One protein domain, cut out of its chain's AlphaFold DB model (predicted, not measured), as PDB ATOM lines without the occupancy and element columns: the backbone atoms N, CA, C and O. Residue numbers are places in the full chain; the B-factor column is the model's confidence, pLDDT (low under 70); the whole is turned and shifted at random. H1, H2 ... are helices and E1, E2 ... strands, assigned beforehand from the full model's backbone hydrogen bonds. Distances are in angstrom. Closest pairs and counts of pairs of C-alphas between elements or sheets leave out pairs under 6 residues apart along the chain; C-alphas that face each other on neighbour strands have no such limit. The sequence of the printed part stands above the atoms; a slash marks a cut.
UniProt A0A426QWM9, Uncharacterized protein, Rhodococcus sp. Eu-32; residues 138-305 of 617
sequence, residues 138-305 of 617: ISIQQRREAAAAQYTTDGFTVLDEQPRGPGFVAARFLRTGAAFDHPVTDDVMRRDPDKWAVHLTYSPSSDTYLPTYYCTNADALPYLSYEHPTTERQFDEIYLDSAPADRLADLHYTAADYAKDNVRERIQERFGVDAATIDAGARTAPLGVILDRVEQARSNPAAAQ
ATOM      1  N   ILE A 138     270.783 121.851 263.367       82.06
ATOM      2  CA  ILE A 138     271.372 122.670 262.291       82.06
ATOM      3  C   ILE A 138     272.237 121.807 261.365       82.06
ATOM      4  O   ILE A 138     272.140 121.915 260.144       82.06
ATOM      5  N   SER A 139     273.065 120.915 261.922       82.94
ATOM      6  CA  SER A 139     273.900 120.020 261.112       82.94
ATOM      7  C   SER A 139     273.080 119.017 260.293       82.94
ATOM      8  O   SER A 139     273.511 118.608 259.217       82.94
ATOM      9  N   ILE A 140     271.921 118.589 260.800       84.12
ATOM     10  CA  ILE A 140     270.994 117.690 260.107       84.12
ATOM     11  C   ILE A 140     270.353 118.452 258.939       84.12
ATOM     12  O   ILE A 140     270.442 117.993 257.802       84.12
ATOM     13  N   GLN A 141     269.845 119.664 259.173       83.88
ATOM     14  CA  GLN A 141     269.258 120.509 258.125       83.88
ATOM     15  C   GLN A 141     270.260 120.873 257.025       83.88
ATOM     16  O   GLN A 141     269.973 120.693 255.846       83.88
ATOM     17  N   GLN A 142     271.479 121.285 257.386       86.19
ATOM     18  CA  GLN A 142     272.534 121.573 256.405       86.19
ATOM     19  C   GLN A 142     272.870 120.352 255.541       86.19
ATOM     20  O   GLN A 142     273.112 120.482 254.342       86.19
ATOM     21  N   ARG A 143     272.867 119.149 256.129       87.06
ATOM     22  CA  ARG A 143     273.059 117.902 255.378       87.06
ATOM     23  C   ARG A 143     271.887 117.608 254.449       87.06
ATOM     24  O   ARG A 143     272.127 117.152 253.332       87.06
ATOM     25  N   ARG A 144     270.652 117.903 254.868       90.44
ATOM     26  CA  ARG A 144     269.468 117.806 254.005       90.44
ATOM     27  C   ARG A 144     269.599 118.724 252.807       90.44
ATOM     28  O   ARG A 144     269.430 118.267 251.687       90.44
ATOM     29  N   GLU A 145     269.914 119.993 253.045       89.44
ATOM     30  CA  GLU A 145     270.061 121.007 252.000       89.44
ATOM     31  C   GLU A 145     271.181 120.643 251.027       89.44
ATOM     32  O   GLU A 145     270.993 120.725 249.816       89.44
ATOM     33  N   ALA A 146     272.322 120.167 251.534       89.25
ATOM     34  CA  ALA A 146     273.420 119.697 250.696       89.25
ATOM     35  C   ALA A 146     273.011 118.491 249.830       89.25
ATOM     36  O   ALA A 146     273.287 118.477 248.630       89.25
ATOM     37  N   ALA A 147     272.317 117.506 250.411       90.25
ATOM     38  CA  ALA A 147     271.797 116.360 249.667       90.25
ATOM     39  C   ALA A 147     270.740 116.791 248.632       90.25
ATOM     40  O   ALA A 147     270.813 116.395 247.471       90.25
ATOM     41  N   ALA A 148     269.799 117.654 249.013       91.62
ATOM     42  CA  ALA A 148     268.768 118.200 248.134       91.62
ATOM     43  C   ALA A 148     269.370 118.982 246.956       91.62
ATOM     44  O   ALA A 148     268.945 118.809 245.814       91.62
ATOM     45  N   ALA A 149     270.397 119.798 247.205       92.00
ATOM     46  CA  ALA A 149     271.104 120.537 246.163       92.00
ATOM     47  C   ALA A 149     271.765 119.597 245.144       92.00
ATOM     48  O   ALA A 149     271.745 119.881 243.943       92.00
ATOM     49  N   GLN A 150     272.298 118.460 245.600       91.81
ATOM     50  CA  GLN A 150     272.852 117.440 244.713       91.81
ATOM     51  C   GLN A 150     271.769 116.843 243.800       91.81
ATOM     52  O   GLN A 150     271.940 116.860 242.585       91.81
ATOM     53  N   TYR A 151     270.630 116.404 244.344       93.50
ATOM     54  CA  TYR A 151     269.528 115.860 243.532       93.50
ATOM     55  C   TYR A 151     268.921 116.892 242.577       93.50
ATOM     56  O   TYR A 151     268.608 116.567 241.435       93.50
ATOM     57  N   THR A 152     268.823 118.149 243.010       93.75
ATOM     58  CA  THR A 152     268.368 119.252 242.152       93.75
ATOM     59  C   THR A 152     269.329 119.469 240.980       93.75
ATOM     60  O   THR A 152     268.897 119.671 239.849       93.75
ATOM     61  N   THR A 153     270.640 119.387 241.229       94.31
ATOM     62  CA  THR A 153     271.671 119.495 240.181       94.31
ATOM     63  C   THR A 153     271.610 118.317 239.208       94.31
ATOM     64  O   THR A 153     271.775 118.509 238.005       94.31
ATOM     65  N   ASP A 154     271.315 117.121 239.719       91.75
ATOM     66  CA  ASP A 154     271.113 115.906 238.925       91.75
ATOM     67  C   ASP A 154     269.793 115.931 238.115       91.75
ATOM     68  O   ASP A 154     269.555 115.033 237.311       91.75
ATOM     69  N   GLY A 155     268.955 116.963 238.282       92.81
ATOM     70  CA  GLY A 155     267.731 117.193 237.506       92.81
ATOM     71  C   GLY A 155     266.445 116.657 238.140       92.81
ATOM     72  O   GLY A 155     265.393 116.738 237.511       92.81
ATOM     73  N   PHE A 156     266.510 116.130 239.366       95.06
ATOM     74  CA  PHE A 156     265.340 115.628 240.088       95.06
ATOM     75  C   PHE A 156     264.527 116.758 240.723       95.06
ATOM     76  O   PHE A 156     265.067 117.777 241.160       95.06
ATOM     77  N   THR A 157     263.224 116.523 240.882       94.56
ATOM     78  CA  THR A 157     262.372 117.379 241.721       94.56
ATOM     79  C   THR A 157     262.506 116.962 243.186       94.56
ATOM     80  O   THR A 157     262.109 115.860 243.550       94.56
ATOM     81  N   VAL A 158     263.054 117.809 244.057       93.00
ATOM     82  CA  VAL A 158     263.149 117.487 245.493       93.00
ATOM     83  C   VAL A 158     261.852 117.868 246.203       93.00
ATOM     84  O   VAL A 158     261.386 118.997 246.079       93.00
ATOM     85  N   LEU A 159     261.276 116.920 246.941       90.62
ATOM     86  CA  LEU A 159     260.046 117.099 247.706       90.62
ATOM     87  C   LEU A 159     260.358 117.369 249.175       90.62
ATOM     88  O   LEU A 159     261.211 116.705 249.775       90.62
ATOM     89  N   ASP A 160     259.626 118.318 249.758       85.38
ATOM     90  CA  ASP A 160     259.748 118.624 251.182       85.38
ATOM     91  C   ASP A 160     259.059 117.601 252.077       85.38
ATOM     92  O   ASP A 160     259.600 117.247 253.122       85.38
ATOM     93  N   GLU A 161     257.923 117.083 251.618       86.19
ATOM     94  CA  GLU A 161     257.129 116.071 252.304       86.19
ATOM     95  C   GLU A 161     256.965 114.828 251.430       86.19
ATOM     96  O   GLU A 161     257.097 114.872 250.203       86.19
ATOM     97  N   GLN A 162     256.679 113.697 252.073       85.88
ATOM     98  CA  GLN A 162     256.385 112.461 251.366       85.88
ATOM     99  C   GLN A 162     255.068 112.624 250.590       85.88
ATOM    100  O   GLN A 162     254.035 112.886 251.211       85.88
ATOM    101  N   PRO A 163     255.072 112.465 249.255       81.44
ATOM    102  CA  PRO A 163     253.874 112.689 248.465       81.44
ATOM    103  C   PRO A 163     252.831 111.601 248.743       81.44
ATOM    104  O   PRO A 163     253.171 110.429 248.929       81.44
ATOM    105  N   ARG A 164     251.555 112.000 248.733       72.50
ATOM    106  CA  ARG A 164     250.389 111.107 248.780       72.50
ATOM    107  C   ARG A 164     249.552 111.287 247.513       72.50
ATOM    108  O   ARG A 164     249.429 112.405 247.013       72.50
ATOM    109  N   GLY A 165     248.963 110.200 247.021       67.38
ATOM    110  CA  GLY A 165     248.057 110.205 245.868       67.38
ATOM    111  C   GLY A 165     248.664 109.711 244.540       67.38
ATOM    112  O   GLY A 165     249.874 109.491 244.446       67.38
ATOM    113  N   PRO A 166     247.832 109.576 243.483       66.81
ATOM    114  CA  PRO A 166     248.198 108.933 242.210       66.81
ATOM    115  C   PRO A 166     249.309 109.615 241.414       66.81
ATOM    116  O   PRO A 166     249.970 108.976 240.604       66.81
ATOM    117  N   GLY A 167     249.518 110.920 241.609       75.75
ATOM    118  CA  GLY A 167     250.492 111.687 240.823       75.75
ATOM    119  C   GLY A 167     251.956 111.336 241.109       75.75
ATOM    120  O   GLY A 167     252.833 111.782 240.376       75.75
ATOM    121  N   PHE A 168     252.229 110.567 242.168       87.75
ATOM    122  CA  PHE A 168     253.578 110.187 242.585       87.75
ATOM    123  C   PHE A 168     253.640 108.698 242.914       87.75
ATOM    124  O   PHE A 168     253.237 108.262 243.991       87.75
ATOM    125  N   VAL A 169     254.222 107.914 242.011       89.62
ATOM    126  CA  VAL A 169     254.314 106.457 242.156       89.62
ATOM    127  C   VAL A 169     255.687 106.095 242.698       89.62
ATOM    128  O   VAL A 169     256.701 106.340 242.042       89.62
ATOM    129  N   ALA A 170     255.758 105.515 243.897       91.56
ATOM    130  CA  ALA A 170     257.048 105.159 244.486       91.56
ATOM    131  C   ALA A 170     257.798 104.140 243.607       91.56
ATOM    132  O   ALA A 170     257.216 103.156 243.154       91.56
ATOM    133  N   ALA A 171     259.111 104.317 243.427       92.81
ATOM    134  CA  ALA A 171     259.935 103.467 242.556       92.81
ATOM    135  C   ALA A 171     259.845 101.968 242.894       92.81
ATOM    136  O   ALA A 171     259.925 101.117 242.012       92.81
ATOM    137  N   ARG A 172     259.636 101.643 244.176       91.62
ATOM    138  CA  ARG A 172     259.460 100.267 244.670       91.62
ATOM    139  C   ARG A 172     258.178  99.576 244.179       91.62
ATOM    140  O   ARG A 172     258.069  98.368 244.361       91.62
ATOM    141  N   PHE A 173     257.234 100.328 243.614       91.25
ATOM    142  CA  PHE A 173     255.985  99.836 243.020       91.25
ATOM    143  C   PHE A 173     256.040  99.775 241.492       91.25
ATOM    144  O   PHE A 173     255.058  99.436 240.835       91.25
ATOM    145  N   LEU A 174     257.189 100.117 240.916       91.88
ATOM    146  CA  LEU A 174     257.429 100.071 239.488       91.88
ATOM    147  C   LEU A 174     258.372  98.916 239.167       91.88
ATOM    148  O   LEU A 174     259.210  98.501 239.976       91.88
ATOM    149  N   ARG A 175     258.234  98.401 237.952       93.06
ATOM    150  CA  ARG A 175     259.063  97.338 237.406       93.06
ATOM    151  C   ARG A 175     259.633  97.742 236.060       93.06
ATOM    152  O   ARG A 175     259.060  98.555 235.343       93.06
ATOM    153  N   THR A 176     260.778  97.164 235.728       93.25
ATOM    154  CA  THR A 176     261.509  97.400 234.482       93.25
ATOM    155  C   THR A 176     262.041  96.085 233.907       93.25
ATOM    156  O   THR A 176     261.820  95.011 234.470       93.25
ATOM    157  N   GLY A 177     262.748  96.157 232.781       88.44
ATOM    158  CA  GLY A 177     263.194  94.996 232.014       88.44
ATOM    159  C   GLY A 177     262.170  94.565 230.962       88.44
ATOM    160  O   GLY A 177     261.043  95.046 230.932       88.44
ATOM    161  N   ALA A 178     262.573  93.655 230.072       84.62
ATOM    162  CA  ALA A 178     261.750  93.247 228.928       84.62
ATOM    163  C   ALA A 178     260.427  92.567 229.329       84.62
ATOM    164  O   ALA A 178     259.475  92.600 228.556       84.62
ATOM    165  N   ALA A 179     260.381  91.960 230.520       84.56
ATOM    166  CA  ALA A 179     259.196  91.320 231.084       84.56
ATOM    167  C   ALA A 179     258.601  92.086 232.282       84.56
ATOM    168  O   ALA A 179     257.675  91.580 232.907       84.56
ATOM    169  N   PHE A 180     259.117  93.281 232.606       87.69
ATOM    170  CA  PHE A 180     258.706  94.067 233.777       87.69
ATOM    171  C   PHE A 180     258.747  93.278 235.099       87.69
ATOM    172  O   PHE A 180     257.852  93.369 235.937       87.69
ATOM    173  N   ASP A 181     259.806  92.501 235.297       86.75
ATOM    174  CA  ASP A 181     260.034  91.647 236.463       86.75
ATOM    175  C   ASP A 181     261.173  92.155 237.364       86.75
ATOM    176  O   ASP A 181     261.342  91.692 238.495       86.75
ATOM    177  N   HIS A 182     261.946  93.141 236.907       90.81
ATOM    178  CA  HIS A 182     263.060  93.701 237.668       90.81
ATOM    179  C   HIS A 182     262.644  94.951 238.456       90.81
ATOM    180  O   HIS A 182     261.853  95.753 237.958       90.81
ATOM    181  N   PRO A 183     263.159  95.153 239.684       92.88
ATOM    182  CA  PRO A 183     262.948  96.399 240.416       92.88
ATOM    183  C   PRO A 183     263.632  97.573 239.704       92.88
ATOM    184  O   PRO A 183     264.673  97.402 239.065       92.88
ATOM    185  N   VAL A 184     263.071  98.776 239.841       93.12
ATOM    186  CA  VAL A 184     263.712  99.997 239.337       93.12
ATOM    187  C   VAL A 184     264.960 100.306 240.168       93.12
ATOM    188  O   VAL A 184     264.903 100.343 241.396       93.12
ATOM    189  N   THR A 185     266.086 100.533 239.495       93.44
ATOM    190  CA  THR A 185     267.369 100.902 240.110       93.44
ATOM    191  C   THR A 185     267.675 102.384 239.912       93.44
ATOM    192  O   THR A 185     267.114 103.027 239.024       93.44
ATOM    193  N   ASP A 186     268.601 102.931 240.701       89.50
ATOM    194  CA  ASP A 186     269.034 104.331 240.592       89.50
ATOM    195  C   ASP A 186     269.494 104.702 239.171       89.50
ATOM    196  O   ASP A 186     269.192 105.794 238.691       89.50
ATOM    197  N   ASP A 187     270.161 103.784 238.460       90.38
ATOM    198  CA  ASP A 187     270.594 103.994 237.071       90.38
ATOM    199  C   ASP A 187     269.410 104.216 236.118       90.38
ATOM    200  O   ASP A 187     269.487 105.030 235.197       90.38
ATOM    201  N   VAL A 188     268.295 103.519 236.351       91.19
ATOM    202  CA  VAL A 188     267.066 103.666 235.557       91.19
ATOM    203  C   VAL A 188     266.409 105.018 235.828       91.19
ATOM    204  O   VAL A 188     265.893 105.644 234.905       91.19
ATOM    205  N   MET A 189     266.455 105.494 237.072       93.62
ATOM    206  CA  MET A 189     265.875 106.785 237.459       93.62
ATOM    207  C   MET A 189     266.707 107.957 236.929       93.62
ATOM    208  O   MET A 189     266.160 108.927 236.412       93.62
ATOM    209  N   ARG A 190     268.041 107.841 236.975       92.19
ATOM    210  CA  ARG A 190     268.984 108.850 236.457       92.19
ATOM    211  C   ARG A 190     268.963 109.001 234.933       92.19
ATOM    212  O   ARG A 190     269.561 109.944 234.424       92.19
ATOM    213  N   ARG A 191     268.305 108.095 234.202       92.38
ATOM    214  CA  ARG A 191     268.134 108.201 232.746       92.38
ATOM    215  C   ARG A 191     267.244 109.383 232.350       92.38
ATOM    216  O   ARG A 191     267.562 110.067 231.383       92.38
ATOM    217  N   ASP A 192     266.178 109.614 233.113       92.12
ATOM    218  CA  ASP A 192     265.139 110.613 232.836       92.12
ATOM    219  C   ASP A 192     264.763 111.359 234.137       92.12
ATOM    220  O   ASP A 192     263.621 111.274 234.593       92.12
ATOM    221  N   PRO A 193     265.721 112.044 234.800       94.00
ATOM    222  CA  PRO A 193     265.559 112.559 236.166       94.00
ATOM    223  C   PRO A 193     264.442 113.604 236.302       94.00
ATOM    224  O   PRO A 193     263.864 113.744 237.376       94.00
ATOM    225  N   ASP A 194     264.060 114.274 235.209       93.12
ATOM    226  CA  ASP A 194     262.947 115.228 235.157       93.12
ATOM    227  C   ASP A 194     261.563 114.566 235.309       93.12
ATOM    228  O   ASP A 194     260.566 115.261 235.512       93.12
ATOM    229  N   LYS A 195     261.484 113.231 235.208       93.44
ATOM    230  CA  LYS A 195     260.273 112.426 235.465       93.44
ATOM    231  C   LYS A 195     260.226 111.839 236.873       93.44
ATOM    232  O   LYS A 195     259.309 111.075 237.192       93.44
ATOM    233  N   TRP A 196     261.213 112.166 237.703       94.69
ATOM    234  CA  TRP A 196     261.351 111.635 239.048       94.69
ATOM    235  C   TRP A 196     261.425 112.753 240.081       94.69
ATOM    236  O   TRP A 196     262.077 113.786 239.914       94.69
ATOM    237  N   ALA A 197     260.772 112.495 241.202       94.56
ATOM    238  CA  ALA A 197     260.842 113.294 242.400       94.56
ATOM    239  C   ALA A 197     261.519 112.502 243.525       94.56
ATOM    240  O   ALA A 197     261.419 111.276 243.582       94.56
ATOM    241  N   VAL A 198     262.222 113.194 244.418       95.31
ATOM    242  CA  VAL A 198     262.971 112.592 245.526       95.31
ATOM    243  C   VAL A 198     262.519 113.203 246.836       95.31
ATOM    244  O   VAL A 198     262.612 114.413 247.025       95.31
ATOM    245  N   HIS A 199     262.095 112.355 247.765       94.06
ATOM    246  CA  HIS A 199     261.907 112.723 249.162       94.06
ATOM    247  C   HIS A 199     263.084 112.191 249.987       94.06
ATOM    248  O   HIS A 199     263.459 111.021 249.865       94.06
ATOM    249  N   LEU A 200     263.682 113.048 250.815       93.25
ATOM    250  CA  LEU A 200     264.869 112.723 251.605       93.25
ATOM    251  C   LEU A 200     264.495 112.470 253.065       93.25
ATOM    252  O   LEU A 200     264.131 113.397 253.787       93.25
ATOM    253  N   THR A 201     264.680 111.234 253.528       91.88
ATOM    254  CA  THR A 201     264.419 110.857 254.923       91.88
ATOM    255  C   THR A 201     265.733 110.710 255.682       91.88
ATOM    256  O   THR A 201     266.634 109.989 255.249       91.88
ATOM    257  N   TYR A 202     265.856 111.375 256.830       88.25
ATOM    258  CA  TYR A 202     267.040 111.246 257.680       88.25
ATOM    259  C   TYR A 202     267.096 109.858 258.332       88.25
ATOM    260  O   TYR A 202     266.133 109.421 258.961       88.25
ATOM    261  N   SER A 203     268.234 109.173 258.209       89.44
ATOM    262  CA  SER A 203     268.484 107.868 258.820       89.44
ATOM    263  C   SER A 203     269.489 108.005 259.973       89.44
ATOM    264  O   SER A 203     270.686 108.159 259.724       89.44
ATOM    265  N   PRO A 204     269.050 107.895 261.244       84.06
ATOM    266  CA  PRO A 204     269.944 108.026 262.397       84.06
ATOM    267  C   PRO A 204     271.029 106.945 262.475       84.06
ATOM    268  O   PRO A 204     272.076 107.174 263.068       84.06
ATOM    269  N   SER A 205     270.782 105.758 261.908       87.06
ATOM    270  CA  SER A 205     271.717 104.627 261.956       87.06
ATOM    271  C   SER A 205     272.893 104.782 260.996       87.06
ATOM    272  O   SER A 205     273.991 104.323 261.299       87.06
ATOM    273  N   SER A 206     272.661 105.415 259.847       85.88
ATOM    274  CA  SER A 206     273.692 105.682 258.840       85.88
ATOM    275  C   SER A 206     274.232 107.111 258.902       85.88
ATOM    276  O   SER A 206     275.217 107.400 258.236       85.88
ATOM    277  N   ASP A 207     273.601 107.986 259.694       84.81
ATOM    278  CA  ASP A 207     273.909 109.419 259.799       84.81
ATOM    279  C   ASP A 207     273.846 110.151 258.438       84.81
ATOM    280  O   ASP A 207     274.551 111.132 258.185       84.81
ATOM    281  N   THR A 208     272.980 109.662 257.539       89.69
ATOM    282  CA  THR A 208     272.806 110.169 256.168       89.69
ATOM    283  C   THR A 208     271.332 110.306 255.786       89.69
ATOM    284  O   THR A 208     270.444 109.757 256.443       89.69
ATOM    285  N   TYR A 209     271.065 111.061 254.718       89.44
ATOM    286  CA  TYR A 209     269.741 111.137 254.103       89.44
ATOM    287  C   TYR A 209     269.572 110.027 253.072       89.44
ATOM    288  O   TYR A 209     270.374 109.909 252.146       89.44
ATOM    289  N   LEU A 210     268.512 109.237 253.227       91.75
ATOM    290  CA  LEU A 210     268.144 108.183 252.292       91.75
ATOM    291  C   LEU A 210     267.108 108.718 251.294       91.75
ATOM    292  O   LEU A 210     266.078 109.253 251.725       91.75
ATOM    293  N   PRO A 211     267.353 108.582 249.979       93.56
ATOM    294  CA  PRO A 211     266.393 108.987 248.968       93.56
ATOM    295  C   PRO A 211     265.263 107.964 248.860       93.56
ATOM    296  O   PRO A 211     265.487 106.756 248.803       93.56
ATOM    297  N   THR A 212     264.034 108.460 248.784       93.25
ATOM    298  CA  THR A 212     262.892 107.703 248.272       93.25
ATOM    299  C   THR A 212     262.439 108.362 246.980       93.25
ATOM    300  O   THR A 212     262.098 109.545 246.976       93.25
ATOM    301  N   TYR A 213     262.471 107.607 245.886       94.12
ATOM    302  CA  TYR A 213     262.157 108.108 244.553       94.12
ATOM    303  C   TYR A 213     260.697 107.846 244.187       94.12
ATOM    304  O   TYR A 213     260.159 106.770 244.466       94.12
ATOM    305  N   TYR A 214     260.090 108.811 243.505       93.81
ATOM    306  CA  TYR A 214     258.710 108.787 243.037       93.81
ATOM    307  C   TYR A 214     258.663 109.186 241.567       93.81
ATOM    308  O   TYR A 214     259.159 110.246 241.202       93.81
ATOM    309  N   CYS A 215     258.072 108.358 240.715       92.31
ATOM    310  CA  CYS A 215     257.834 108.716 239.327       92.31
ATOM    311  C   CYS A 215     256.605 109.623 239.247       92.31
ATOM    312  O   CYS A 215     255.562 109.299 239.815       92.31
ATOM    313  N   THR A 216     256.725 110.749 238.547       89.62
ATOM    314  CA  THR A 216     255.633 111.722 238.394       89.62
ATOM    315  C   THR A 216     254.725 111.412 237.205       89.62
ATOM    316  O   THR A 216     253.654 111.993 237.070       89.62
ATOM    317  N   ASN A 217     255.184 110.556 236.286       85.88
ATOM    318  CA  ASN A 217     254.420 110.107 235.128       85.88
ATOM    319  C   ASN A 217     255.003 108.786 234.604       85.88
ATOM    320  O   ASN A 217     255.868 108.787 233.724       85.88
ATOM    321  N   ALA A 218     254.550 107.668 235.175       86.56
ATOM    322  CA  ALA A 218     255.028 106.345 234.780       86.56
ATOM    323  C   ALA A 218     254.590 105.977 233.351       86.56
ATOM    324  O   ALA A 218     255.373 105.382 232.614       86.56
ATOM    325  N   ASP A 219     253.400 106.410 232.923       83.62
ATOM    326  CA  ASP A 219     252.837 106.090 231.601       83.62
ATOM    327  C   ASP A 219     253.622 106.727 230.444       83.62
ATOM    328  O   ASP A 219     253.620 106.225 229.319       83.62
ATOM    329  N   ALA A 220     254.338 107.823 230.709       86.94
ATOM    330  CA  ALA A 220     255.230 108.450 229.738       86.94
ATOM    331  C   ALA A 220     256.541 107.670 229.513       86.94
ATOM    332  O   ALA A 220     257.281 107.989 228.577       86.94
ATOM    333  N   LEU A 221     256.856 106.676 230.351       90.12
ATOM    334  CA  LEU A 221     258.126 105.952 230.340       90.12
ATOM    335  C   LEU A 221     257.925 104.500 229.868       90.12
ATOM    336  O   LEU A 221     257.592 103.630 230.667       90.12
ATOM    337  N   PRO A 222     258.211 104.171 228.591       89.44
ATOM    338  CA  PRO A 222     257.871 102.865 228.008       89.44
ATOM    339  C   PRO A 222     258.689 101.685 228.562       89.44
ATOM    340  O   PRO A 222     258.410 100.532 228.249       89.44
ATOM    341  N   TYR A 223     259.741 101.962 229.336       89.81
ATOM    342  CA  TYR A 223     260.581 100.957 229.992       89.81
ATOM    343  C   TYR A 223     260.165 100.691 231.448       89.81
ATOM    344  O   TYR A 223     260.848  99.928 232.142       89.81
ATOM    345  N   LEU A 224     259.076 101.315 231.907       92.31
ATOM    346  CA  LEU A 224     258.475 101.098 233.215       92.31
ATOM    347  C   LEU A 224     257.061 100.544 233.074       92.31
ATOM    348  O   LEU A 224     256.344 100.844 232.126       92.31
ATOM    349  N   SER A 225     256.667  99.746 234.057       89.62
ATOM    350  CA  SER A 225     255.287  99.329 234.275       89.62
ATOM    351  C   SER A 225     255.007  99.332 235.768       89.62
ATOM    352  O   SER A 225     255.908  99.094 236.577       89.62
ATOM    353  N   TYR A 226     253.750  99.542 236.134       87.31
ATOM    354  CA  TYR A 226     253.277  99.254 237.481       87.31
ATOM    355  C   TYR A 226     253.476  97.776 237.800       87.31
ATOM    356  O   TYR A 226     253.297  96.909 236.936       87.31
ATOM    357  N   GLU A 227     253.874  97.492 239.036       86.88
ATOM    358  CA  GLU A 227     253.913  96.121 239.515       86.88
ATOM    359  C   GLU A 227     252.504  95.524 239.576       86.88
ATOM    360  O   GLU A 227     251.511  96.221 239.788       86.88
ATOM    361  N   HIS A 228     252.412  94.208 239.406       82.56
ATOM    362  CA  HIS A 228     251.180  93.517 239.754       82.56
ATOM    363  C   HIS A 228     251.012  93.516 241.278       82.56
ATOM    364  O   HIS A 228     251.993  93.251 241.986       82.56
ATOM    365  N   PRO A 229     249.799  93.796 241.787       80.06
ATOM    366  CA  PRO A 229     249.547  93.795 243.217       80.06
ATOM    367  C   PRO A 229     249.907  92.438 243.828       80.06
ATOM    368  O   PRO A 229     249.511  91.385 243.331       80.06
ATOM    369  N   THR A 230     250.666  92.469 244.920       82.50
ATOM    370  CA  THR A 230     250.940  91.294 245.754       82.50
ATOM    371  C   THR A 230     250.101  91.364 247.025       82.50
ATOM    372  O   THR A 230     249.634  92.433 247.419       82.50
ATOM    373  N   THR A 231     249.943  90.237 247.720       78.81
ATOM    374  CA  THR A 231     249.221  90.189 249.002       78.81
ATOM    375  C   THR A 231     249.825  91.113 250.060       78.81
ATOM    376  O   THR A 231     249.114  91.575 250.940       78.81
ATOM    377  N   GLU A 232     251.112  91.447 249.976       83.50
ATOM    378  CA  GLU A 232     251.754  92.399 250.891       83.50
ATOM    379  C   GLU A 232     251.250  93.840 250.692       83.50
ATOM    380  O   GLU A 232     251.258  94.632 251.633       83.50
ATOM    381  N   ARG A 233     250.765  94.187 249.490       87.19
ATOM    382  CA  ARG A 233     250.303  95.544 249.156       87.19
ATOM    383  C   ARG A 233     248.942  95.904 249.719       87.19
ATOM    384  O   ARG A 233     248.630  97.086 249.810       87.19
ATOM    385  N   GLN A 234     248.172  94.919 250.168       84.12
ATOM    386  CA  GLN A 234     246.844  95.140 250.740       84.12
ATOM    387  C   GLN A 234     246.855  95.968 252.042       84.12
ATOM    388  O   GLN A 234     245.797  96.417 252.464       84.12
ATOM    389  N   PHE A 235     248.025  96.190 252.660       85.00
ATOM    390  CA  PHE A 235     248.211  97.034 253.853       85.00
ATOM    391  C   PHE A 235     249.229  98.166 253.663       85.00
ATOM    392  O   PHE A 235     249.522  98.897 254.606       85.00
ATOM    393  N   ASP A 236     249.812  98.307 252.471       88.00
ATOM    394  CA  ASP A 236     250.806  99.347 252.218       88.00
ATOM    395  C   ASP A 236     250.078 100.633 251.807       88.00
ATOM    396  O   ASP A 236     249.693 100.791 250.652       88.00
ATOM    397  N   GLU A 237     249.867 101.548 252.756       85.88
ATOM    398  CA  GLU A 237     249.127 102.802 252.523       85.88
ATOM    399  C   GLU A 237     249.691 103.607 251.349       85.88
ATOM    400  O   GLU A 237     248.936 104.119 250.529       85.88
ATOM    401  N   ILE A 238     251.019 103.648 251.198       84.88
ATOM    402  CA  ILE A 238     251.658 104.371 250.091       84.88
ATOM    403  C   ILE A 238     251.293 103.710 248.757       84.88
ATOM    404  O   ILE A 238     251.097 104.405 247.760       84.88
ATOM    405  N   TYR A 239     251.197 102.376 248.714       87.88
ATOM    406  CA  TYR A 239     250.736 101.673 247.517       87.88
ATOM    407  C   TYR A 239     249.274 102.002 247.238       87.88
ATOM    408  O   TYR A 239     248.951 102.392 246.123       87.88
ATOM    409  N   LEU A 240     248.399 101.895 248.237       85.25
ATOM    410  CA  LEU A 240     246.968 102.118 248.036       85.25
ATOM    411  C   LEU A 240     246.653 103.568 247.605       85.25
ATOM    412  O   LEU A 240     245.758 103.799 246.788       85.25
ATOM    413  N   ASP A 241     247.444 104.535 248.071       83.12
ATOM    414  CA  ASP A 241     247.316 105.944 247.696       83.12
ATOM    415  C   ASP A 241     247.853 106.253 246.290       83.12
ATOM    416  O   ASP A 241     247.330 107.148 245.626       83.12
ATOM    417  N   SER A 242     248.890 105.545 245.828       80.94
ATOM    418  CA  SER A 242     249.589 105.854 244.566       80.94
ATOM    419  C   SER A 242     249.307 104.885 243.418       80.94
ATOM    420  O   SER A 242     249.612 105.199 242.269       80.94
ATOM    421  N   ALA A 243     248.724 103.717 243.695       83.75
ATOM    422  CA  ALA A 243     248.436 102.715 242.679       83.75
ATOM    423  C   ALA A 243     247.406 103.242 241.665       83.75
ATOM    424  O   ALA A 243     246.458 103.934 242.057       83.75
ATOM    425  N   PRO A 244     247.560 102.925 240.373       83.88
ATOM    426  CA  PRO A 244     246.575 103.274 239.360       83.88
ATOM    427  C   PRO A 244     245.288 102.459 239.557       83.88
ATOM    428  O   PRO A 244     245.259 101.439 240.259       83.88
ATOM    429  N   ALA A 245     244.205 102.950 238.965       81.50
ATOM    430  CA  ALA A 245     242.855 102.444 239.177       81.50
ATOM    431  C   ALA A 245     242.677 100.971 238.752       81.50
ATOM    432  O   ALA A 245     242.023 100.206 239.466       81.50
ATOM    433  N   ASP A 246     243.324 100.534 237.667       78.69
ATOM    434  CA  ASP A 246     243.375  99.130 237.239       78.69
ATOM    435  C   ASP A 246     244.010  98.223 238.308       78.69
ATOM    436  O   ASP A 246     243.464  97.174 238.649       78.69
ATOM    437  N   ARG A 247     245.124  98.653 238.911       84.31
ATOM    438  CA  ARG A 247     245.851  97.864 239.919       84.31
ATOM    439  C   ARG A 247     245.146  97.820 241.262       84.31
ATOM    440  O   ARG A 247     245.257  96.816 241.964       84.31
ATOM    441  N   LEU A 248     244.422  98.875 241.623       84.25
ATOM    442  CA  LEU A 248     243.552  98.857 242.797       84.25
ATOM    443  C   LEU A 248     242.355  97.930 242.601       84.25
ATOM    444  O   LEU A 248     242.003  97.200 243.529       84.25
ATOM    445  N   ALA A 249     241.772  97.901 241.402       82.81
ATOM    446  CA  ALA A 249     240.708  96.961 241.079       82.81
ATOM    447  C   ALA A 249     241.204  95.505 241.117       82.81
ATOM    448  O   ALA A 249     240.576  94.663 241.757       82.81
ATOM    449  N   ASP A 250     242.362  95.213 240.517       81.25
ATOM    450  CA  ASP A 250     242.992  93.888 240.597       81.25
ATOM    451  C   ASP A 250     243.280  93.485 242.052       81.25
ATOM    452  O   ASP A 250     243.020  92.347 242.455       81.25
ATOM    453  N   LEU A 251     243.789  94.418 242.866       84.06
ATOM    454  CA  LEU A 251     244.055  94.171 244.281       84.06
ATOM    455  C   LEU A 251     242.762  93.892 245.055       84.06
ATOM    456  O   LEU A 251     242.750  92.979 245.867       84.06
ATOM    457  N   HIS A 252     241.668  94.605 244.782       84.69
ATOM    458  CA  HIS A 252     240.357  94.340 245.392       84.69
ATOM    459  C   HIS A 252     239.875  92.905 245.124       84.69
ATOM    460  O   HIS A 252     239.467  92.198 246.048       84.69
ATOM    461  N   TYR A 253     239.999  92.429 243.881       81.69
ATOM    462  CA  TYR A 253     239.586  91.068 243.518       81.69
ATOM    463  C   TYR A 253     240.508  89.970 244.059       81.69
ATOM    464  O   TYR A 253     240.058  88.846 244.287       81.69
ATOM    465  N   THR A 254     241.792  90.275 244.256       80.88
ATOM    466  CA  THR A 254     242.809  89.300 244.686       80.88
ATOM    467  C   THR A 254     243.147  89.368 246.177       80.88
ATOM    468  O   THR A 254     243.790  88.449 246.690       80.88
ATOM    469  N   ALA A 255     242.711  90.415 246.882       81.75
ATOM    470  CA  ALA A 255     242.939  90.596 248.310       81.75
ATOM    471  C   ALA A 255     242.317  89.457 249.125       81.75
ATOM    472  O   ALA A 255     241.260  88.910 248.794       81.75
ATOM    473  N   ALA A 256     242.972  89.118 250.235       82.75
ATOM    474  CA  ALA A 256     242.411  88.173 251.187       82.75
ATOM    475  C   ALA A 256     241.140  88.751 251.827       82.75
ATOM    476  O   ALA A 256     241.046  89.961 252.021       82.75
ATOM    477  N   ASP A 257     240.183  87.901 252.213       79.81
ATOM    478  CA  ASP A 257     238.877  88.363 252.712       79.81
ATOM    479  C   ASP A 257     238.984  89.346 253.888       79.81
ATOM    480  O   ASP A 257     238.257  90.330 253.926       79.81
ATOM    481  N   TYR A 258     239.946  89.146 254.793       80.19
ATOM    482  CA  TYR A 258     240.184  90.040 255.934       80.19
ATOM    483  C   TYR A 258     240.802  91.400 255.560       80.19
ATOM    484  O   TYR A 258     240.843  92.299 256.393       80.19
ATOM    485  N   ALA A 259     241.332  91.543 254.344       81.94
ATOM    486  CA  ALA A 259     241.955  92.765 253.839       81.94
ATOM    487  C   ALA A 259     241.097  93.482 252.784       81.94
ATOM    488  O   ALA A 259     241.372  94.637 252.464       81.94
ATOM    489  N   LYS A 260     240.053  92.825 252.254       82.88
ATOM    490  CA  LYS A 260     239.135  93.419 251.269       82.88
ATOM    491  C   LYS A 260     238.483  94.689 251.789       82.88
ATOM    492  O   LYS A 260     238.377  95.645 251.034       82.88
ATOM    493  N   ASP A 261     238.109  94.725 253.063       85.62
ATOM    494  CA  ASP A 261     237.476  95.910 253.644       85.62
ATOM    495  C   ASP A 261     238.439  97.104 253.694       85.62
ATOM    496  O   ASP A 261     238.034  98.205 253.348       85.62
ATOM    497  N   ASN A 262     239.732  96.884 253.969       85.44
ATOM    498  CA  ASN A 262     240.750  97.943 253.910       85.44
ATOM    499  C   ASN A 262     240.941  98.485 252.481       85.44
ATOM    500  O   ASN A 262     241.060  99.689 252.259       85.44
ATOM    501  N   VAL A 263     240.953  97.596 251.481       83.88
ATOM    502  CA  VAL A 263     241.056  98.003 250.070       83.88
ATOM    503  C   VAL A 263     239.787  98.742 249.626       83.88
ATOM    504  O   VAL A 263     239.887  99.769 248.957       83.88
ATOM    505  N   ARG A 264     238.602  98.272 250.036       86.88
ATOM    506  CA  ARG A 264     237.305  98.916 249.769       86.88
ATOM    507  C   ARG A 264     237.209 100.294 250.402       86.88
ATOM    508  O   ARG A 264     236.823 101.227 249.709       86.88
ATOM    509  N   GLU A 265     237.597 100.423 251.667       86.19
ATOM    510  CA  GLU A 265     237.648 101.699 252.377       86.19
ATOM    511  C   GLU A 265     238.531 102.683 251.613       86.19
ATOM    512  O   GLU A 265     238.085 103.782 251.289       86.19
ATOM    513  N   ARG A 266     239.726 102.260 251.176       85.31
ATOM    514  CA  ARG A 266     240.590 103.155 250.400       85.31
ATOM    515  C   ARG A 266     240.016 103.518 249.031       85.31
ATOM    516  O   ARG A 266     240.148 104.663 248.598       85.31
ATOM    517  N   ILE A 267     239.368 102.579 248.338       82.56
ATOM    518  CA  ILE A 267     238.677 102.866 247.071       82.56
ATOM    519  C   ILE A 267     237.531 103.863 247.304       82.56
ATOM    520  O   ILE A 267     237.366 104.805 246.525       82.56
ATOM    521  N   GLN A 268     236.778 103.710 248.391       83.62
ATOM    522  CA  GLN A 268     235.694 104.612 248.752       83.62
ATOM    523  C   GLN A 268     236.216 106.007 249.107       83.62
ATOM    524  O   GLN A 268     235.701 106.992 248.589       83.62
ATOM    525  N   GLU A 269     237.268 106.116 249.915       81.31
ATOM    526  CA  GLU A 269     237.888 107.397 250.263       81.31
ATOM    527  C   GLU A 269     238.459 108.109 249.034       81.31
ATOM    528  O   GLU A 269     238.223 109.301 248.819       81.31
ATOM    529  N   ARG A 270     239.202 107.380 248.195       76.56
ATOM    530  CA  ARG A 270     239.886 107.979 247.051       76.56
ATOM    531  C   ARG A 270     238.922 108.282 245.919       76.56
ATOM    532  O   ARG A 270     239.005 109.369 245.358       76.56
ATOM    533  N   PHE A 271     238.002 107.387 245.575       74.31
ATOM    534  CA  PHE A 271     237.165 107.512 244.376       74.31
ATOM    535  C   PHE A 271     235.697 107.835 244.675       74.31
ATOM    536  O   PHE A 271     234.987 108.265 243.768       74.31
ATOM    537  N   GLY A 272     235.240 107.698 245.921       74.00
ATOM    538  CA  GLY A 272     233.819 107.810 246.275       74.00
ATOM    539  C   GLY A 272     232.991 106.618 245.792       74.00
ATOM    540  O   GLY A 272     231.776 106.733 245.657       74.00
ATOM    541  N   VAL A 273     233.645 105.497 245.474       72.75
ATOM    542  CA  VAL A 273     233.018 104.305 244.895       72.75
ATOM    543  C   VAL A 273     232.940 103.216 245.955       72.75
ATOM    544  O   VAL A 273     233.966 102.774 246.463       72.75
ATOM    545  N   ASP A 274     231.730 102.745 246.252       80.38
ATOM    546  CA  ASP A 274     231.540 101.557 247.082       80.38
ATOM    547  C   ASP A 274     231.732 100.293 246.230       80.38
ATOM    548  O   ASP A 274     230.816  99.819 245.547       80.38
ATOM    549  N   ALA A 275     232.946  99.741 246.268       76.94
ATOM    550  CA  ALA A 275     233.295  98.538 245.521       76.94
ATOM    551  C   ALA A 275     232.492  97.293 245.956       76.94
ATOM    552  O   ALA A 275     232.320  96.382 245.145       76.94
ATOM    553  N   ALA A 276     231.934  97.248 247.175       74.44
ATOM    554  CA  ALA A 276     231.106  96.121 247.614       74.44
ATOM    555  C   ALA A 276     229.777  96.046 246.842       74.44
ATOM    556  O   ALA A 276     229.305  94.955 246.524       74.44
ATOM    557  N   THR A 277     229.201  97.196 246.478       66.62
ATOM    558  CA  THR A 277     227.954  97.257 245.688       66.62
ATOM    559  C   THR A 277     228.145  96.836 244.231       66.62
ATOM    560  O   THR A 277     227.203  96.374 243.588       66.62
ATOM    561  N   ILE A 278     229.369  96.968 243.712       63.94
ATOM    562  CA  ILE A 278     229.731  96.590 242.342       63.94
ATOM    563  C   ILE A 278     229.923  95.071 242.235       63.94
ATOM    564  O   ILE A 278     229.536  94.482 241.229       63.94
ATOM    565  N   ASP A 279     230.432  94.422 243.287       60.47
ATOM    566  CA  ASP A 279     230.547  92.958 243.360       60.47
ATOM    567  C   ASP A 279     229.170  92.253 243.408       60.47
ATOM    568  O   ASP A 279     229.060  91.077 243.055       60.47
ATOM    569  N   ALA A 280     228.114  92.952 243.847       48.09
ATOM    570  CA  ALA A 280     226.799  92.380 244.162       48.09
ATOM    571  C   ALA A 280     225.828  92.261 242.968       48.09
ATOM    572  O   ALA A 280     224.765  91.652 243.102       48.09
ATOM    573  N   GLY A 281     226.159  92.809 241.797       41.78
ATOM    574  CA  GLY A 281     225.276  92.777 240.631       41.78
ATOM    575  C   GLY A 281     226.036  92.970 239.329       41.78
ATOM    576  O   GLY A 281     226.943  93.791 239.249       41.78
ATOM    577  N   ALA A 282     225.655  92.210 238.301       43.03
ATOM    578  CA  ALA A 282     226.238  92.245 236.964       43.03
ATOM    579  C   ALA A 282     226.094  93.636 236.312       43.03
ATOM    580  O   ALA A 282     225.186  93.877 235.522       43.03
ATOM    581  N   ARG A 283     226.995  94.568 236.632       39.72
ATOM    582  CA  ARG A 283     227.163  95.822 235.894       39.72
ATOM    583  C   ARG A 283     228.225  95.615 234.818       39.72
ATOM    584  O   ARG A 283     229.260  94.996 235.037       39.72
ATOM    585  N   THR A 284     227.944  96.126 233.630       45.94
ATOM    586  CA  THR A 284     228.634  95.862 232.358       45.94
ATOM    587  C   THR A 284     230.063  96.418 232.240       45.94
ATOM    588  O   THR A 284     230.689  96.232 231.198       45.94
ATOM    589  N   ALA A 285     230.618  97.058 233.277       51.78
ATOM    590  CA  ALA A 285     231.978  97.604 233.276       51.78
ATOM    591  C   ALA A 285     232.811  97.054 234.458       51.78
ATOM    592  O   ALA A 285     232.347  97.135 235.596       51.78
ATOM    593  N   PRO A 286     234.036  96.538 234.221       67.94
ATOM    594  CA  PRO A 286     234.964  96.149 235.286       67.94
ATOM    595  C   PRO A 286     235.248  97.316 236.241       67.94
ATOM    596  O   PRO A 286     235.356  98.454 235.782       67.94
ATOM    597  N   LEU A 287     235.434  97.042 237.541       69.62
ATOM    598  CA  LEU A 287     235.726  98.061 238.565       69.62
ATOM    599  C   LEU A 287     236.847  99.023 238.134       69.62
ATOM    600  O   LEU A 287     236.686 100.230 238.275       69.62
ATOM    601  N   GLY A 288     237.919  98.522 237.509       67.75
ATOM    602  CA  GLY A 288     239.012  99.359 236.993       67.75
ATOM    603  C   GLY A 288     238.551 100.439 236.005       67.75
ATOM    604  O   GLY A 288     238.943 101.590 236.137       67.75
ATOM    605  N   VAL A 289     237.614 100.121 235.102       71.62
ATOM    606  CA  VAL A 289     237.058 101.089 234.133       71.62
ATOM    607  C   VAL A 289     236.247 102.181 234.835       71.62
ATOM    608  O   VAL A 289     236.224 103.328 234.389       71.62
ATOM    609  N   ILE A 290     235.564 101.837 235.930       70.75
ATOM    610  CA  ILE A 290     234.806 102.802 236.733       70.75
ATOM    611  C   ILE A 290     235.773 103.756 237.438       70.75
ATOM    612  O   ILE A 290     235.584 104.971 237.373       70.75
ATOM    613  N   LEU A 291     236.820 103.218 238.066       77.06
ATOM    614  CA  LEU A 291     237.820 104.012 238.778       77.06
ATOM    615  C   LEU A 291     238.612 104.923 237.818       77.06
ATOM    616  O   LEU A 291     238.751 106.114 238.104       77.06
ATOM    617  N   ASP A 292     239.011 104.418 236.645       71.81
ATOM    618  CA  ASP A 292     239.689 105.199 235.596       71.81
ATOM    619  C   ASP A 292     238.830 106.381 235.125       71.81
ATOM    620  O   ASP A 292     239.309 107.509 235.005       71.81
ATOM    621  N   ARG A 293     237.526 106.159 234.900       68.38
ATOM    622  CA  ARG A 293     236.596 107.232 234.504       68.38
ATOM    623  C   ARG A 293     236.458 108.303 235.579       68.38
ATOM    624  O   ARG A 293     236.370 109.483 235.244       68.38
ATOM    625  N   VAL A 294     236.446 107.920 236.858       71.38
ATOM    626  CA  VAL A 294     236.409 108.879 237.974       71.38
ATOM    627  C   VAL A 294     237.677 109.736 237.988       71.38
ATOM    628  O   VAL A 294     237.590 110.957 238.130       71.38
ATOM    629  N   GLU A 295     238.851 109.138 237.789       72.88
ATOM    630  CA  GLU A 295     240.117 109.876 237.704       72.88
ATOM    631  C   GLU A 295     240.200 110.785 236.478       72.88
ATOM    632  O   GLU A 295     240.610 111.949 236.581       72.88
ATOM    633  N   GLN A 296     239.741 110.308 235.323       69.44
ATOM    634  CA  GLN A 296     239.678 111.106 234.105       69.44
ATOM    635  C   GLN A 296     238.712 112.293 234.257       69.44
ATOM    636  O   GLN A 296     239.031 113.414 233.854       69.44
ATOM    637  N   ALA A 297     237.566 112.087 234.912       65.62
ATOM    638  CA  ALA A 297     236.607 113.152 235.185       65.62
ATOM    639  C   ALA A 297     237.148 114.206 236.159       65.62
ATOM    640  O   ALA A 297     236.879 115.396 235.989       65.62
ATOM    641  N   ARG A 298     237.946 113.801 237.152       67.88
ATOM    642  CA  ARG A 298     238.604 114.736 238.079       67.88
ATOM    643  C   ARG A 298     239.738 115.517 237.422       67.88
ATOM    644  O   ARG A 298     239.888 116.704 237.697       67.88
ATOM    645  N   SER A 299     240.520 114.874 236.558       65.62
ATOM    646  CA  SER A 299     241.639 115.519 235.859       65.62
ATOM    647  C   SER A 299     241.185 116.440 234.720       65.62
ATOM    648  O   SER A 299     241.857 117.435 234.442       65.62
ATOM    649  N   ASN A 300     240.034 116.170 234.092       70.69
ATOM    650  CA  ASN A 300     239.455 117.026 233.056       70.69
ATOM    651  C   ASN A 300     237.923 117.166 233.192       70.69
ATOM    652  O   ASN A 300     237.161 116.581 232.412       70.69
ATOM    653  N   PRO A 301     237.448 117.992 234.143       61.59
ATOM    654  CA  PRO A 301     236.021 118.117 234.438       61.59
ATOM    655  C   PRO A 301     235.213 118.680 233.262       61.59
ATOM    656  O   PRO A 301     234.052 118.321 233.089       61.59
ATOM    657  N   ALA A 302     235.815 119.520 232.415       59.16
ATOM    658  CA  ALA A 302     235.144 120.098 231.251       59.16
ATOM    659  C   ALA A 302     234.886 119.057 230.144       59.16
ATOM    660  O   ALA A 302     233.807 119.037 229.545       59.16
ATOM    661  N   ALA A 303     235.852 118.168 229.888       62.16
ATOM    662  CA  ALA A 303     235.665 117.066 228.948       62.16
ATOM    663  C   ALA A 303     234.626 116.066 229.467       62.16
ATOM    664  O   ALA A 303     233.732 115.693 228.715       62.16
ATOM    665  N   ALA A 304     234.669 115.722 230.758       51.97
ATOM    666  CA  ALA A 304     233.683 114.832 231.369       51.97
ATOM    667  C   ALA A 304     232.262 115.417 231.351       51.97
ATOM    668  O   ALA A 304     231.306 114.701 231.066       51.97
ATOM    669  N   GLN A 305     232.106 116.726 231.574       50.91
ATOM    670  CA  GLN A 305     230.818 117.411 231.402       50.91
ATOM    671  C   GLN A 305     230.317 117.346 229.953       50.91
ATOM    672  O   GLN A 305     229.121 117.181 229.723       50.91
TER     673      GLN A 305
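Overview. This is residues 138 to 305 of the 617 residues of an uncharacterized protein of Rhodococcus sp. Eu-32 (UniProt A0A426QWM9). Two lobes lie end to end in an elongated domain: a small three-stranded sheet, E1, E3 and E4, with the long helix H1 on one face, and a cluster of helices in which the hairpin H5 and H6 has H8 beside H5. The unnamed stretches 160 to 173 and 216 to 230, with E2, lie between them, and residues 280 to 285 stick out at the helical end. The printed part has 168 residues, with nine named helices and four named strands in the order H1 E1 E2 H2 E3 E4 H3 to H9. The sheet, ordered E1 E3 E4, is mixed, and the class is mixed, helices and strands. The whole is only just compact, close to loose, with a radius of gyration of the C-alphas of 18.1 A and spans of 58 by 36 by 34 A.

Along the chain. Find C-alpha 138 at (271.372, 122.670, 262.291); from there H1 runs 22.3 A to residue 153. Next come E1, residues 157 to 159, E2, 174 to 176, and H2, 186 to 189. E3, 196 to 203, is 21.4 A long and E4, 208 to 215, 22.6 A, ending at (257.834, 108.716, 239.327). Then read H3, 231 to 235, H4, 237 to 242, H5, 245 to 254, 14.3 A, H6, 257 to 271, 21.0 A, H7, 275 to 279, H8, 287 to 299, 18.6 A, and H9, 301 to 305, ending at (230.818, 117.411, 231.402).

Arrangement. Look first at H1, on the sheet at a height of 8.8 A; its closest C-alphas to E1 are Ala 148 and Val 158, 6.2 A. E1 and E3 are parallel, with N 159 and O 198 at 2.8 A; the hairpin E3 and E4 is antiparallel, with N 199 and O 212 at 2.9 A. E2 pairs with no named strand, and H2 only grazes the sheet. H6, the hub, touches H5 at a shallow tilt of 19 degrees, opposite ways, closest at C-alphas 252 and 263, 6.0 A. It also touches H3, H4 and H7, and only just H8, with 3 pairs of C-alphas within 8 A. H8 touches H5, closest at C-alphas 246 and 288, 4.4 A; H9 only just touches H8, only at the corner, with 3 pairs within 8 A. O i to N i+4 pairs are within hydrogen-bond range in 9 of 11 in H6 and 0 of 1 in H3, where O i to N i+3 gives 0 of 2.

Size, cuts and confidence. The C-alphas farthest apart, Ser 139 and Ala 282, are 60.2 A apart. The printed part has no cut; E1 to E2 and E4 to H3 are long links. Expect pLDDT under 70 at 24 residues, among them 277 to 288.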